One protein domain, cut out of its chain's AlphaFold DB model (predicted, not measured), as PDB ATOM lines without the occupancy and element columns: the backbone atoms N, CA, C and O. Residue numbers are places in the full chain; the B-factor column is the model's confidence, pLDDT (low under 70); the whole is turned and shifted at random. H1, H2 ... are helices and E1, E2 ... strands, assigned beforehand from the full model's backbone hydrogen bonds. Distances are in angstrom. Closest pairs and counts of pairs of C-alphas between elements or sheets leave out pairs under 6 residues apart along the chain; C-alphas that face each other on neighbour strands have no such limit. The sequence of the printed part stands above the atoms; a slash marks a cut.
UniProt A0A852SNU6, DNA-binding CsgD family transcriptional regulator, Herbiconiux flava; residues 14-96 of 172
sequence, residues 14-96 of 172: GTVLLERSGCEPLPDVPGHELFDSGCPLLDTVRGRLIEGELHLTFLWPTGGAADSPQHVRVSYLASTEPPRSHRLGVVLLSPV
ATOM      1  N   GLY A  14     198.361 147.640 170.187       87.50
ATOM      2  CA  GLY A  14     197.874 146.688 169.197       87.50
ATOM      3  C   GLY A  14     198.654 145.379 169.144       87.50
ATOM      4  O   GLY A  14     199.817 145.302 169.534       87.50
ATOM      5  N   THR A  15     198.002 144.334 168.644       88.25
ATOM      6  CA  THR A  15     198.580 142.996 168.515       88.25
ATOM      7  C   THR A  15     197.980 142.241 167.332       88.25
ATOM      8  O   THR A  15     196.829 142.450 166.954       88.25
ATOM      9  N   VAL A  16     198.757 141.345 166.730       87.62
ATOM     10  CA  VAL A  16     198.268 140.378 165.747       87.62
ATOM     11  C   VAL A  16     197.649 139.203 166.494       87.62
ATOM     12  O   VAL A  16     198.315 138.529 167.276       87.62
ATOM     13  N   LEU A  17     196.379 138.929 166.227       85.44
ATOM     14  CA  LEU A  17     195.670 137.788 166.780       85.44
ATOM     15  C   LEU A  17     196.020 136.523 165.995       85.44
ATOM     16  O   LEU A  17     195.862 136.480 164.770       85.44
ATOM     17  N   LEU A  18     196.457 135.484 166.703       83.25
ATOM     18  CA  LEU A  18     196.699 134.168 166.126       83.25
ATOM     19  C   LEU A  18     195.493 133.240 166.333       83.25
ATOM     20  O   LEU A  18     194.684 133.426 167.244       83.25
ATOM     21  N   GLU A  19     195.395 132.226 165.473       74.94
ATOM     22  CA  GLU A  19     194.374 131.172 165.515       74.94
ATOM     23  C   GLU A  19     194.525 130.291 166.762       74.94
ATOM     24  O   GLU A  19     193.547 129.926 167.409       74.94
ATOM     25  N   ARG A  20     195.771 129.990 167.142       69.50
ATOM     26  CA  ARG A  20     196.098 129.389 168.442       69.50
ATOM     27  C   ARG A  20     196.146 130.486 169.503       69.50
ATOM     28  O   ARG A  20     196.345 131.642 169.155       69.50
ATOM     29  N   SER A  21     196.008 130.128 170.779       66.12
ATOM     30  CA  SER A  21     195.778 130.987 171.962       66.12
ATOM     31  C   SER A  21     196.760 132.152 172.221       66.12
ATOM     32  O   SER A  21     196.709 132.758 173.286       66.12
ATOM     33  N   GLY A  22     197.653 132.482 171.290       73.06
ATOM     34  CA  GLY A  22     198.605 133.578 171.372       73.06
ATOM     35  C   GLY A  22     198.206 134.823 170.580       73.06
ATOM     36  O   GLY A  22     197.225 134.864 169.828       73.06
ATOM     37  N   CYS A  23     199.029 135.841 170.761       80.75
ATOM     38  CA  CYS A  23     199.025 137.089 170.028       80.75
ATOM     39  C   CYS A  23     200.488 137.497 169.776       80.75
ATOM     40  O   CYS A  23     201.368 137.162 170.571       80.75
ATOM     41  N   GLU A  24     200.774 138.169 168.663       84.00
ATOM     42  CA  GLU A  24     202.115 138.688 168.353       84.00
ATOM     43  C   GLU A  24     202.113 140.215 168.484       84.00
ATOM     44  O   GLU A  24     201.178 140.864 168.007       84.00
ATOM     45  N   PRO A  25     203.124 140.833 169.113       81.81
ATOM     46  CA  PRO A  25     203.210 142.285 169.150       81.81
ATOM     47  C   PRO A  25     203.361 142.838 167.729       81.81
ATOM     48  O   PRO A  25     204.059 142.265 166.888       81.81
ATOM     49  N   LEU A  26     202.698 143.958 167.458       80.75
ATOM     50  CA  LEU A  26     202.895 144.686 166.212       80.75
ATOM     51  C   LEU A  26     204.237 145.441 166.256       80.75
ATOM     52  O   LEU A  26     204.596 145.982 167.304       80.75
ATOM     53  N   PRO A  27     204.975 145.526 165.134       76.44
ATOM     54  CA  PRO A  27     206.129 146.414 165.041       76.44
ATOM     55  C   PRO A  27     205.696 147.857 165.317       76.44
ATOM     56  O   PRO A  27     204.686 148.301 164.777       76.44
ATOM     57  N   ASP A  28     206.453 148.571 166.151       75.88
ATOM     58  CA  ASP A  28     206.248 149.991 166.478       75.88
ATOM     59  C   ASP A  28     204.929 150.343 167.194       75.88
ATOM     60  O   ASP A  28     204.648 151.521 167.417       75.88
ATOM     61  N   VAL A  29     204.144 149.347 167.621       79.75
ATOM     62  CA  VAL A  29     202.929 149.555 168.420       79.75
ATOM     63  C   VAL A  29     203.100 148.895 169.794       79.75
ATOM     64  O   VAL A  29     203.422 147.706 169.863       79.75
ATOM     65  N   PRO A  30     202.883 149.625 170.903       79.81
ATOM     66  CA  PRO A  30     202.970 149.058 172.244       79.81
ATOM     67  C   PRO A  30     201.999 147.889 172.475       79.81
ATOM     68  O   PRO A  30     200.886 147.857 171.941       79.81
ATOM     69  N   GLY A  31     202.405 146.947 173.329       79.81
ATOM     70  CA  GLY A  31     201.487 145.976 173.929       79.81
ATOM     71  C   GLY A  31     200.603 146.617 175.007       79.81
ATOM     72  O   GLY A  31     200.802 147.767 175.395       79.81
ATOM     73  N   HIS A  32     199.631 145.862 175.512       84.44
ATOM     74  CA  HIS A  32     198.731 146.284 176.585       84.44
ATOM     75  C   HIS A  32     198.369 145.079 177.448       84.44
ATOM     76  O   HIS A  32     198.208 143.990 176.910       84.44
ATOM     77  N   GLU A  33     198.117 145.290 178.739       82.19
ATOM     78  CA  GLU A  33     197.657 144.250 179.681       82.19
ATOM     79  C   GLU A  33     196.390 143.500 179.211       82.19
ATOM     80  O   GLU A  33     196.143 142.361 179.589       82.19
ATOM     81  N   LEU A  34     195.574 144.108 178.337       82.62
ATOM     82  CA  LEU A  34     194.394 143.460 177.751       82.62
ATOM     83  C   LEU A  34     194.745 142.383 176.714       82.62
ATOM     84  O   LEU A  34     193.871 141.634 176.280       82.62
ATOM     85  N   PHE A  35     196.005 142.323 176.291       82.81
ATOM     86  CA  PHE A  35     196.534 141.287 175.412       82.81
ATOM     87  C   PHE A  35     197.259 140.184 176.186       82.81
ATOM     88  O   PHE A  35     197.708 139.216 175.574       82.81
ATOM     89  N   ASP A  36     197.354 140.294 177.514       79.62
ATOM     90  CA  ASP A  36     197.998 139.274 178.331       79.62
ATOM     91  C   ASP A  36     197.183 137.975 178.339       79.62
ATOM     92  O   ASP A  36     195.947 137.956 178.262       79.62
ATOM     93  N   SER A  37     197.901 136.856 178.455       64.38
ATOM     94  CA  SER A  37     197.340 135.510 178.520       64.38
ATOM     95  C   SER A  37     196.443 135.364 179.755       64.38
ATOM     96  O   SER A  37     196.930 135.122 180.857       64.38
ATOM     97  N   GLY A  38     195.135 135.540 179.569       70.12
ATOM     98  CA  GLY A  38     194.129 135.517 180.636       70.12
ATOM     99  C   GLY A  38     193.014 136.548 180.453       70.12
ATOM    100  O   GLY A  38     191.957 136.404 181.063       70.12
ATOM    101  N   CYS A  39     193.204 137.558 179.598       78.44
ATOM    102  CA  CYS A  39     192.138 138.503 179.283       78.44
ATOM    103  C   CYS A  39     191.075 137.854 178.367       78.44
ATOM    104  O   CYS A  39     191.422 137.416 177.264       78.44
ATOM    105  N   PRO A  40     189.775 137.859 178.737       84.25
ATOM    106  CA  PRO A  40     188.698 137.322 177.892       84.25
ATOM    107  C   PRO A  40     188.497 138.082 176.571       84.25
ATOM    108  O   PRO A  40     187.734 137.644 175.705       84.25
ATOM    109  N   LEU A  41     189.161 139.232 176.411       86.56
ATOM    110  CA  LEU A  41     189.055 140.080 175.232       86.56
ATOM    111  C   LEU A  41     189.403 139.312 173.958       86.56
ATOM    112  O   LEU A  41     188.628 139.313 173.004       86.56
ATOM    113  N   LEU A  42     190.557 138.641 173.945       84.50
ATOM    114  CA  LEU A  42     191.037 137.963 172.744       84.50
ATOM    115  C   LEU A  42     190.122 136.799 172.356       84.50
ATOM    116  O   LEU A  42     189.869 136.604 171.172       84.50
ATOM    117  N   ASP A  43     189.569 136.075 173.329       84.06
ATOM    118  CA  ASP A  43     188.623 134.984 173.065       84.06
ATOM    119  C   ASP A  43     187.289 135.502 172.524       84.06
ATOM    120  O   ASP A  43     186.731 134.919 171.595       84.06
ATOM    121  N   THR A  44     186.823 136.650 173.025       85.94
ATOM    122  CA  THR A  44     185.632 137.333 172.496       85.94
ATOM    123  C   THR A  44     185.831 137.737 171.035       85.94
ATOM    124  O   THR A  44     184.960 137.499 170.199       85.94
ATOM    125  N   VAL A  45     186.994 138.315 170.709       86.75
ATOM    126  CA  VAL A  45     187.337 138.690 169.331       86.75
ATOM    127  C   VAL A  45     187.440 137.446 168.439       86.75
ATOM    128  O   VAL A  45     186.878 137.440 167.346       86.75
ATOM    129  N   ARG A  46     188.091 136.369 168.907       83.94
ATOM    130  CA  ARG A  46     188.186 135.090 168.176       83.94
ATOM    131  C   ARG A  46     186.812 134.500 167.857       83.94
ATOM    132  O   ARG A  46     186.604 134.064 166.730       83.94
ATOM    133  N   GLY A  47     185.881 134.500 168.814       81.31
ATOM    134  CA  GLY A  47     184.529 133.969 168.609       81.31
ATOM    135  C   GLY A  47     183.793 134.664 167.461       81.31
ATOM    136  O   GLY A  47     183.336 134.002 166.535       81.31
ATOM    137  N   ARG A  48     183.784 136.002 167.461       80.31
ATOM    138  CA  ARG A  48     183.116 136.807 166.419       80.31
ATOM    139  C   ARG A  48     183.758 136.669 165.036       80.31
ATOM    140  O   ARG A  48     183.094 136.784 164.011       80.31
ATOM    141  N   LEU A  49     185.053 136.377 164.989       74.75
ATOM    142  CA  LEU A  49     185.742 136.121 163.725       74.75
ATOM    143  C   LEU A  49     185.333 134.823 163.062       74.75
ATOM    144  O   LEU A  49     185.188 134.769 161.844       74.75
ATOM    145  N   ILE A  50     185.146 133.783 163.870       71.94
ATOM    146  CA  ILE A  50     184.661 132.489 163.395       71.94
ATOM    147  C   ILE A  50     183.240 132.639 162.824       71.94
ATOM    148  O   ILE A  50     182.886 131.941 161.876       71.94
ATOM    149  N   GLU A  51     182.464 133.603 163.327       74.81
ATOM    150  CA  GLU A  51     181.144 133.979 162.799       74.81
ATOM    151  C   GLU A  51     181.206 134.776 161.477       74.81
ATOM    152  O   GLU A  51     180.174 135.014 160.851       74.81
ATOM    153  N   GLY A  52     182.406 135.121 160.992       74.38
ATOM    154  CA  GLY A  52     182.635 135.726 159.676       74.38
ATOM    155  C   GLY A  52     182.732 137.253 159.669       74.38
ATOM    156  O   GLY A  52     182.754 137.856 158.593       74.38
ATOM    157  N   GLU A  53     182.805 137.900 160.834       78.00
ATOM    158  CA  GLU A  53     182.930 139.355 160.913       78.00
ATOM    159  C   GLU A  53     184.360 139.819 160.570       78.00
ATOM    160  O   GLU A  53     185.307 139.623 161.328       78.00
ATOM    161  N   LEU A  54     184.524 140.465 159.410       79.31
ATOM    162  CA  LEU A  54     185.832 140.930 158.920       79.31
ATOM    163  C   LEU A  54     186.347 142.183 159.638       79.31
ATOM    164  O   LEU A  54     187.546 142.462 159.631       79.31
ATOM    165  N   HIS A  55     185.444 142.965 160.221       84.75
ATOM    166  CA  HIS A  55     185.784 144.140 160.999       84.75
ATOM    167  C   HIS A  55     184.797 144.299 162.142       84.75
ATOM    168  O   HIS A  55     183.588 144.260 161.936       84.75
ATOM    169  N   LEU A  56     185.337 144.514 163.334       84.94
ATOM    170  CA  LEU A  56     184.582 144.644 164.569       84.94
ATOM    171  C   LEU A  56     185.112 145.854 165.311       84.94
ATOM    172  O   LEU A  56     186.324 145.987 165.473       84.94
ATOM    173  N   THR A  57     184.223 146.694 165.819       90.94
ATOM    174  CA  THR A  57     184.592 147.679 166.831       90.94
ATOM    175  C   THR A  57     183.601 147.583 167.980       90.94
ATOM    176  O   THR A  57     182.399 147.472 167.751       90.94
ATOM    177  N   PHE A  58     184.097 147.587 169.213       92.88
ATOM    178  CA  PHE A  58     183.286 147.580 170.430       92.88
ATOM    179  C   PHE A  58     184.070 148.189 171.597       92.88
ATOM    180  O   PHE A  58     185.259 148.489 171.485       92.88
ATOM    181  N   LEU A  59     183.403 148.379 172.729       92.62
ATOM    182  CA  LEU A  59     184.009 148.857 173.963       92.62
ATOM    183  C   LEU A  59     184.351 147.686 174.876       92.62
ATOM    184  O   LEU A  59     183.547 146.776 175.073       92.62
ATOM    185  N   TRP A  60     185.532 147.737 175.477       90.94
ATOM    186  CA  TRP A  60     185.934 146.805 176.517       90.94
ATOM    187  C   TRP A  60     186.115 147.549 177.836       90.94
ATOM    188  O   TRP A  60     186.771 148.594 177.849       90.94
ATOM    189  N   PRO A  61     185.545 147.052 178.945       87.56
ATOM    190  CA  PRO A  61     185.786 147.641 180.245       87.56
ATOM    191  C   PRO A  61     187.249 147.437 180.633       87.56
ATOM    192  O   PRO A  61     187.747 146.315 180.725       87.56
ATOM    193  N   THR A  62     187.937 148.537 180.883       80.50
ATOM    194  CA  THR A  62     189.227 148.543 181.561       80.50
ATOM    195  C   THR A  62     188.992 148.886 183.015       80.50
ATOM    196  O   THR A  62     188.013 149.554 183.346       80.50
ATOM    197  N   GLY A  63     189.856 148.398 183.905       66.94
ATOM    198  CA  GLY A  63     189.744 148.685 185.333       66.94
ATOM    199  C   GLY A  63     189.425 150.162 185.616       66.94
ATOM    200  O   GLY A  63     189.835 151.067 184.893       66.94
ATOM    201  N   GLY A  64     188.650 150.402 186.666       60.97
ATOM    202  CA  GLY A  64     188.190 151.728 187.062       60.97
ATOM    203  C   GLY A  64     187.489 151.646 188.410       60.97
ATOM    204  O   GLY A  64     187.166 150.553 188.883       60.97
ATOM    205  N   ALA A  65     187.271 152.792 189.055       56.38
ATOM    206  CA  ALA A  65     186.425 152.827 190.242       56.38
ATOM    207  C   ALA A  65     185.027 152.297 189.880       56.38
ATOM    208  O   ALA A  65     184.560 152.520 188.763       56.38
ATOM    209  N   ALA A  66     184.351 151.624 190.816       58.25
ATOM    210  CA  ALA A  66     183.018 151.058 190.577       58.25
ATOM    211  C   ALA A  66     182.012 152.094 190.029       58.25
ATOM    212  O   ALA A  66     181.145 151.743 189.234       58.25
ATOM    213  N   ASP A  67     182.189 153.368 190.394       55.59
ATOM    214  CA  ASP A  67     181.337 154.487 189.976       55.59
ATOM    215  C   ASP A  67     181.735 155.125 188.630       55.59
ATOM    216  O   ASP A  67     181.016 155.972 188.103       55.59
ATOM    217  N   SER A  68     182.885 154.770 188.051       60.97
ATOM    218  CA  SER A  68     183.359 155.298 186.762       60.97
ATOM    219  C   SER A  68     184.234 154.260 186.055       60.97
ATOM    220  O   SER A  68     185.455 154.434 185.964       60.97
ATOM    221  N   PRO A  69     183.633 153.149 185.595       69.50
ATOM    222  CA  PRO A  69     184.349 152.165 184.800       69.50
ATOM    223  C   PRO A  69     184.872 152.846 183.538       69.50
ATOM    224  O   PRO A  69     184.124 153.528 182.837       69.50
ATOM    225  N   GLN A  70     186.164 152.682 183.279       81.62
ATOM    226  CA  GLN A  70     186.757 153.174 182.049       81.62
ATOM    227  C   GLN A  70     186.524 152.150 180.949       81.62
ATOM    228  O   GLN A  70     186.472 150.943 181.188       81.62
ATOM    229  N   HIS A  71     186.383 152.642 179.730       88.75
ATOM    230  CA  HIS A  71     186.274 151.800 178.555       88.75
ATOM    231  C   HIS A  71     187.396 152.147 177.599       88.75
ATOM    232  O   HIS A  71     187.758 153.312 177.438       88.75
ATOM    233  N   VAL A  72     187.896 151.127 176.917       90.12
ATOM    234  CA  VAL A  72     188.731 151.299 175.732       90.12
ATOM    235  C   VAL A  72     187.961 150.816 174.525       90.12
ATOM    236  O   VAL A  72     187.190 149.857 174.598       90.12
ATOM    237  N   ARG A  73     188.169 151.479 173.394       92.00
ATOM    238  CA  ARG A  73     187.637 151.016 172.126       92.00
ATOM    239  C   ARG A  73     188.587 149.983 171.548       92.00
ATOM    240  O   ARG A  73     189.755 150.277 171.294       92.00
ATOM    241  N   VAL A  74     188.054 148.793 171.322       91.69
ATOM    242  CA  VAL A  74     188.737 147.693 170.659       91.69
ATOM    243  C   VAL A  74     188.271 147.660 169.219       91.69
ATOM    244  O   VAL A  74     187.077 147.523 168.960       91.69
ATOM    245  N   SER A  75     189.213 147.766 168.293       90.56
ATOM    246  CA  SER A  75     188.964 147.598 166.866       90.56
ATOM    247  C   SER A  75     189.748 146.404 166.361       90.56
ATOM    248  O   SER A  75     190.937 146.265 166.636       90.56
ATOM    249  N   TYR A  76     189.085 145.543 165.610       86.81
ATOM    250  CA  TYR A  76     189.682 144.361 165.029       86.81
ATOM    251  C   TYR A  76     189.491 144.344 163.513       86.81
ATOM    252  O   TYR A  76     188.433 144.718 163.003       86.81
ATOM    253  N   LEU A  77     190.519 143.900 162.795       86.94
ATOM    254  CA  LEU A  77     190.548 143.785 161.340       86.94
ATOM    255  C   LEU A  77     191.024 142.388 160.955       86.94
ATOM    256  O   LEU A  77     192.162 142.020 161.255       86.94
ATOM    257  N   ALA A  78     190.162 141.621 160.292       83.12
ATOM    258  CA  ALA A  78     190.483 140.281 159.831       83.12
ATOM    259  C   ALA A  78     191.508 140.337 158.699       83.12
ATOM    260  O   ALA A  78     191.457 141.199 157.818       83.12
ATOM    261  N   SER A  79     192.428 139.380 158.707       75.56
ATOM    262  CA  SER A  79     193.303 139.132 157.575       75.56
ATOM    263  C   SER A  79     192.484 138.539 156.432       75.56
ATOM    264  O   SER A  79     191.795 137.535 156.602       75.56
ATOM    265  N   THR A  80     192.583 139.139 155.250       67.44
ATOM    266  CA  THR A  80     192.006 138.594 154.012       67.44
ATOM    267  C   THR A  80     192.982 137.671 153.274       67.44
ATOM    268  O   THR A  80     192.641 137.126 152.223       67.44
ATOM    269  N   GLU A  81     194.196 137.476 153.802       62.16
ATOM    270  CA  GLU A  81     195.193 136.578 153.218       62.16
ATOM    271  C   GLU A  81     194.877 135.099 153.518       62.16
ATOM    272  O   GLU A  81     194.432 134.768 154.618       62.16
ATOM    273  N   PRO A  82     195.122 134.178 152.563       52.16
ATOM    274  CA  PRO A  82     194.821 132.758 152.734       52.16
ATOM    275  C   PRO A  82     195.593 132.124 153.914       52.16
ATOM    276  O   PRO A  82     196.711 132.549 154.218       52.16
ATOM    277  N   PRO A  83     195.064 131.040 154.522       54.72
ATOM    278  CA  PRO A  83     195.395 130.533 155.869       54.72
ATOM    279  C   PRO A  83     196.790 129.895 156.043       54.72
ATOM    280  O   PRO A  83     197.007 129.076 156.930       54.72
ATOM    281  N   ARG A  84     197.778 130.229 155.205       55.78
ATOM    282  CA  ARG A  84     199.159 129.735 155.378       55.78
ATOM    283  C   ARG A  84     199.834 130.330 156.614       55.78
ATOM    284  O   ARG A  84     200.742 129.718 157.173       55.78
ATOM    285  N   SER A  85     199.361 131.492 157.046       59.88
ATOM    286  CA  SER A  85     199.730 132.133 158.298       59.88
ATOM    287  C   SER A  85     198.578 131.900 159.265       59.88
ATOM    288  O   SER A  85     197.458 132.285 158.957       59.88
ATOM    289  N   HIS A  86     198.827 131.312 160.435       72.62
ATOM    290  CA  HIS A  86     197.839 131.115 161.511       72.62
ATOM    291  C   HIS A  86     197.407 132.455 162.155       72.62
ATOM    292  O   HIS A  86     197.214 132.544 163.363       72.62
ATOM    293  N   ARG A  87     197.367 133.534 161.371       78.38
ATOM    294  CA  ARG A  87     197.057 134.904 161.759       78.38
ATOM    295  C   ARG A  87     195.613 135.157 161.382       78.38
ATOM    296  O   ARG A  87     195.276 135.141 160.203       78.38
ATOM    297  N   LEU A  88     194.787 135.408 162.385       79.94
ATOM    298  CA  LEU A  88     193.397 135.764 162.158       79.94
ATOM    299  C   LEU A  88     193.301 137.215 161.691       79.94
ATOM    300  O   LEU A  88     192.528 137.508 160.790       79.94
ATOM    301  N   GLY A  89     194.096 138.122 162.270       85.81
ATOM    302  CA  GLY A  89     194.079 139.547 161.927       85.81
ATOM    303  C   GLY A  89     194.722 140.421 162.998       85.81
ATOM    304  O   GLY A  89     195.559 139.940 163.759       85.81
ATOM    305  N   VAL A  90     194.345 141.695 163.067       87.06
ATOM    306  CA  VAL A  90     194.954 142.695 163.958       87.06
ATOM    307  C   VAL A  90     193.920 143.257 164.929       87.06
ATOM    308  O   VAL A  90     192.848 143.670 164.501       87.06
ATOM    309  N   VAL A  91     194.254 143.302 166.220       89.50
ATOM    310  CA  VAL A  91     193.492 143.963 167.291       89.50
ATOM    311  C   VAL A  91     194.196 145.268 167.660       89.50
ATOM    312  O   VAL A  91     195.408 145.277 167.862       89.50
ATOM    313  N   LEU A  92     193.443 146.354 167.793       90.00
ATOM    314  CA  LEU A  92     193.915 147.688 168.151       90.00
ATOM    315  C   LEU A  92     193.098 148.240 169.323       90.00
ATOM    316  O   LEU A  92     191.891 148.009 169.403       90.00
ATOM    317  N   LEU A  93     193.752 148.998 170.202       89.88
ATOM    318  CA  LEU A  93     193.135 149.703 171.325       89.88
ATOM    319  C   LEU A  93     193.255 151.206 171.122       89.88
ATOM    320  O   LEU A  93     194.342 151.719 170.854       89.88
ATOM    321  N   SER A  94     192.140 151.907 171.284       89.25
ATOM    322  CA  SER A  94     192.040 153.361 171.155       89.25
ATOM    323  C   SER A  94     191.166 153.946 172.271       89.25
ATOM    324  O   SER A  94     190.341 153.232 172.853       89.25
ATOM    325  N   PRO A  95     191.332 155.232 172.621       87.00
ATOM    326  CA  PRO A  95     190.500 155.870 173.632       87.00
ATOM    327  C   PRO A  95     189.052 156.044 173.151       87.00
ATOM    328  O   PRO A  95     188.777 156.254 171.965       87.00
ATOM    329  N   VAL A  96     188.104 156.020 174.092       87.12
ATOM    330  CA  VAL A  96     186.704 156.362 173.809       87.12
ATOM    331  C   VAL A  96     186.570 157.880 173.722       87.12
ATOM    332  O   VAL A  96     186.731 158.588 174.709       87.12
TER     333      VAL A  96
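AT A GLANCE: This is residues 14 to 96 of the 172 residues of the protein "DNA-binding CsgD family transcriptional regulator" of Herbiconiux flava (UniProt A0A852SNU6). One strongly twisted antiparallel sheet, ordered E2, E1, E5, E4, E3, has one helix, H1, over one face; the long hairpin of E3 and E4 reaches out past it. The 83 printed residues run E1, E2, H1, E3, E4, E5: mixed class, two layers, compact, radius of gyration of the C-alphas 12.9 A, spans 46 by 27 by 21 A.

HOW THE PARTS SIT: Start at E1, residues 14 to 18, a hairpin with E2, residues 23 to 25: N 16 and O 24 are 2.8 A apart. H1, residues 40 to 50, every O i to N i+4 pair within hydrogen-bond range, is on the sheet at a height of 7.3 A; its closest C-alphas to E4, residues 68 to 78, are Leu 49 and Ala 78, 7.4 A. E3, residues 55 to 65, E4 and E5, residues 87 to 95, form a meander, each the antiparallel neighbour of the one before: see N 60 and O 72, 2.8 A, and N 92 and O 75, 2.8 A. Find N 15 and O 91 of E1 and E5 at 2.9 A.

IN THESE COORDINATES: Find C-alpha 14 at (197.874, 146.688, 169.197); E1 runs 12.9 A, H1 15.8 A, E3 30.5 A, E4 31.6 A, and E5 25.0 A to C-alpha 95 at (190.500, 155.870, 173.632).

THE WHOLE: The printed part has no cut; residues 26 to 39 make the long link. Look for pLDDT under 70 at residues 20 to 21, 37, 63 to 69 and 80 to 85.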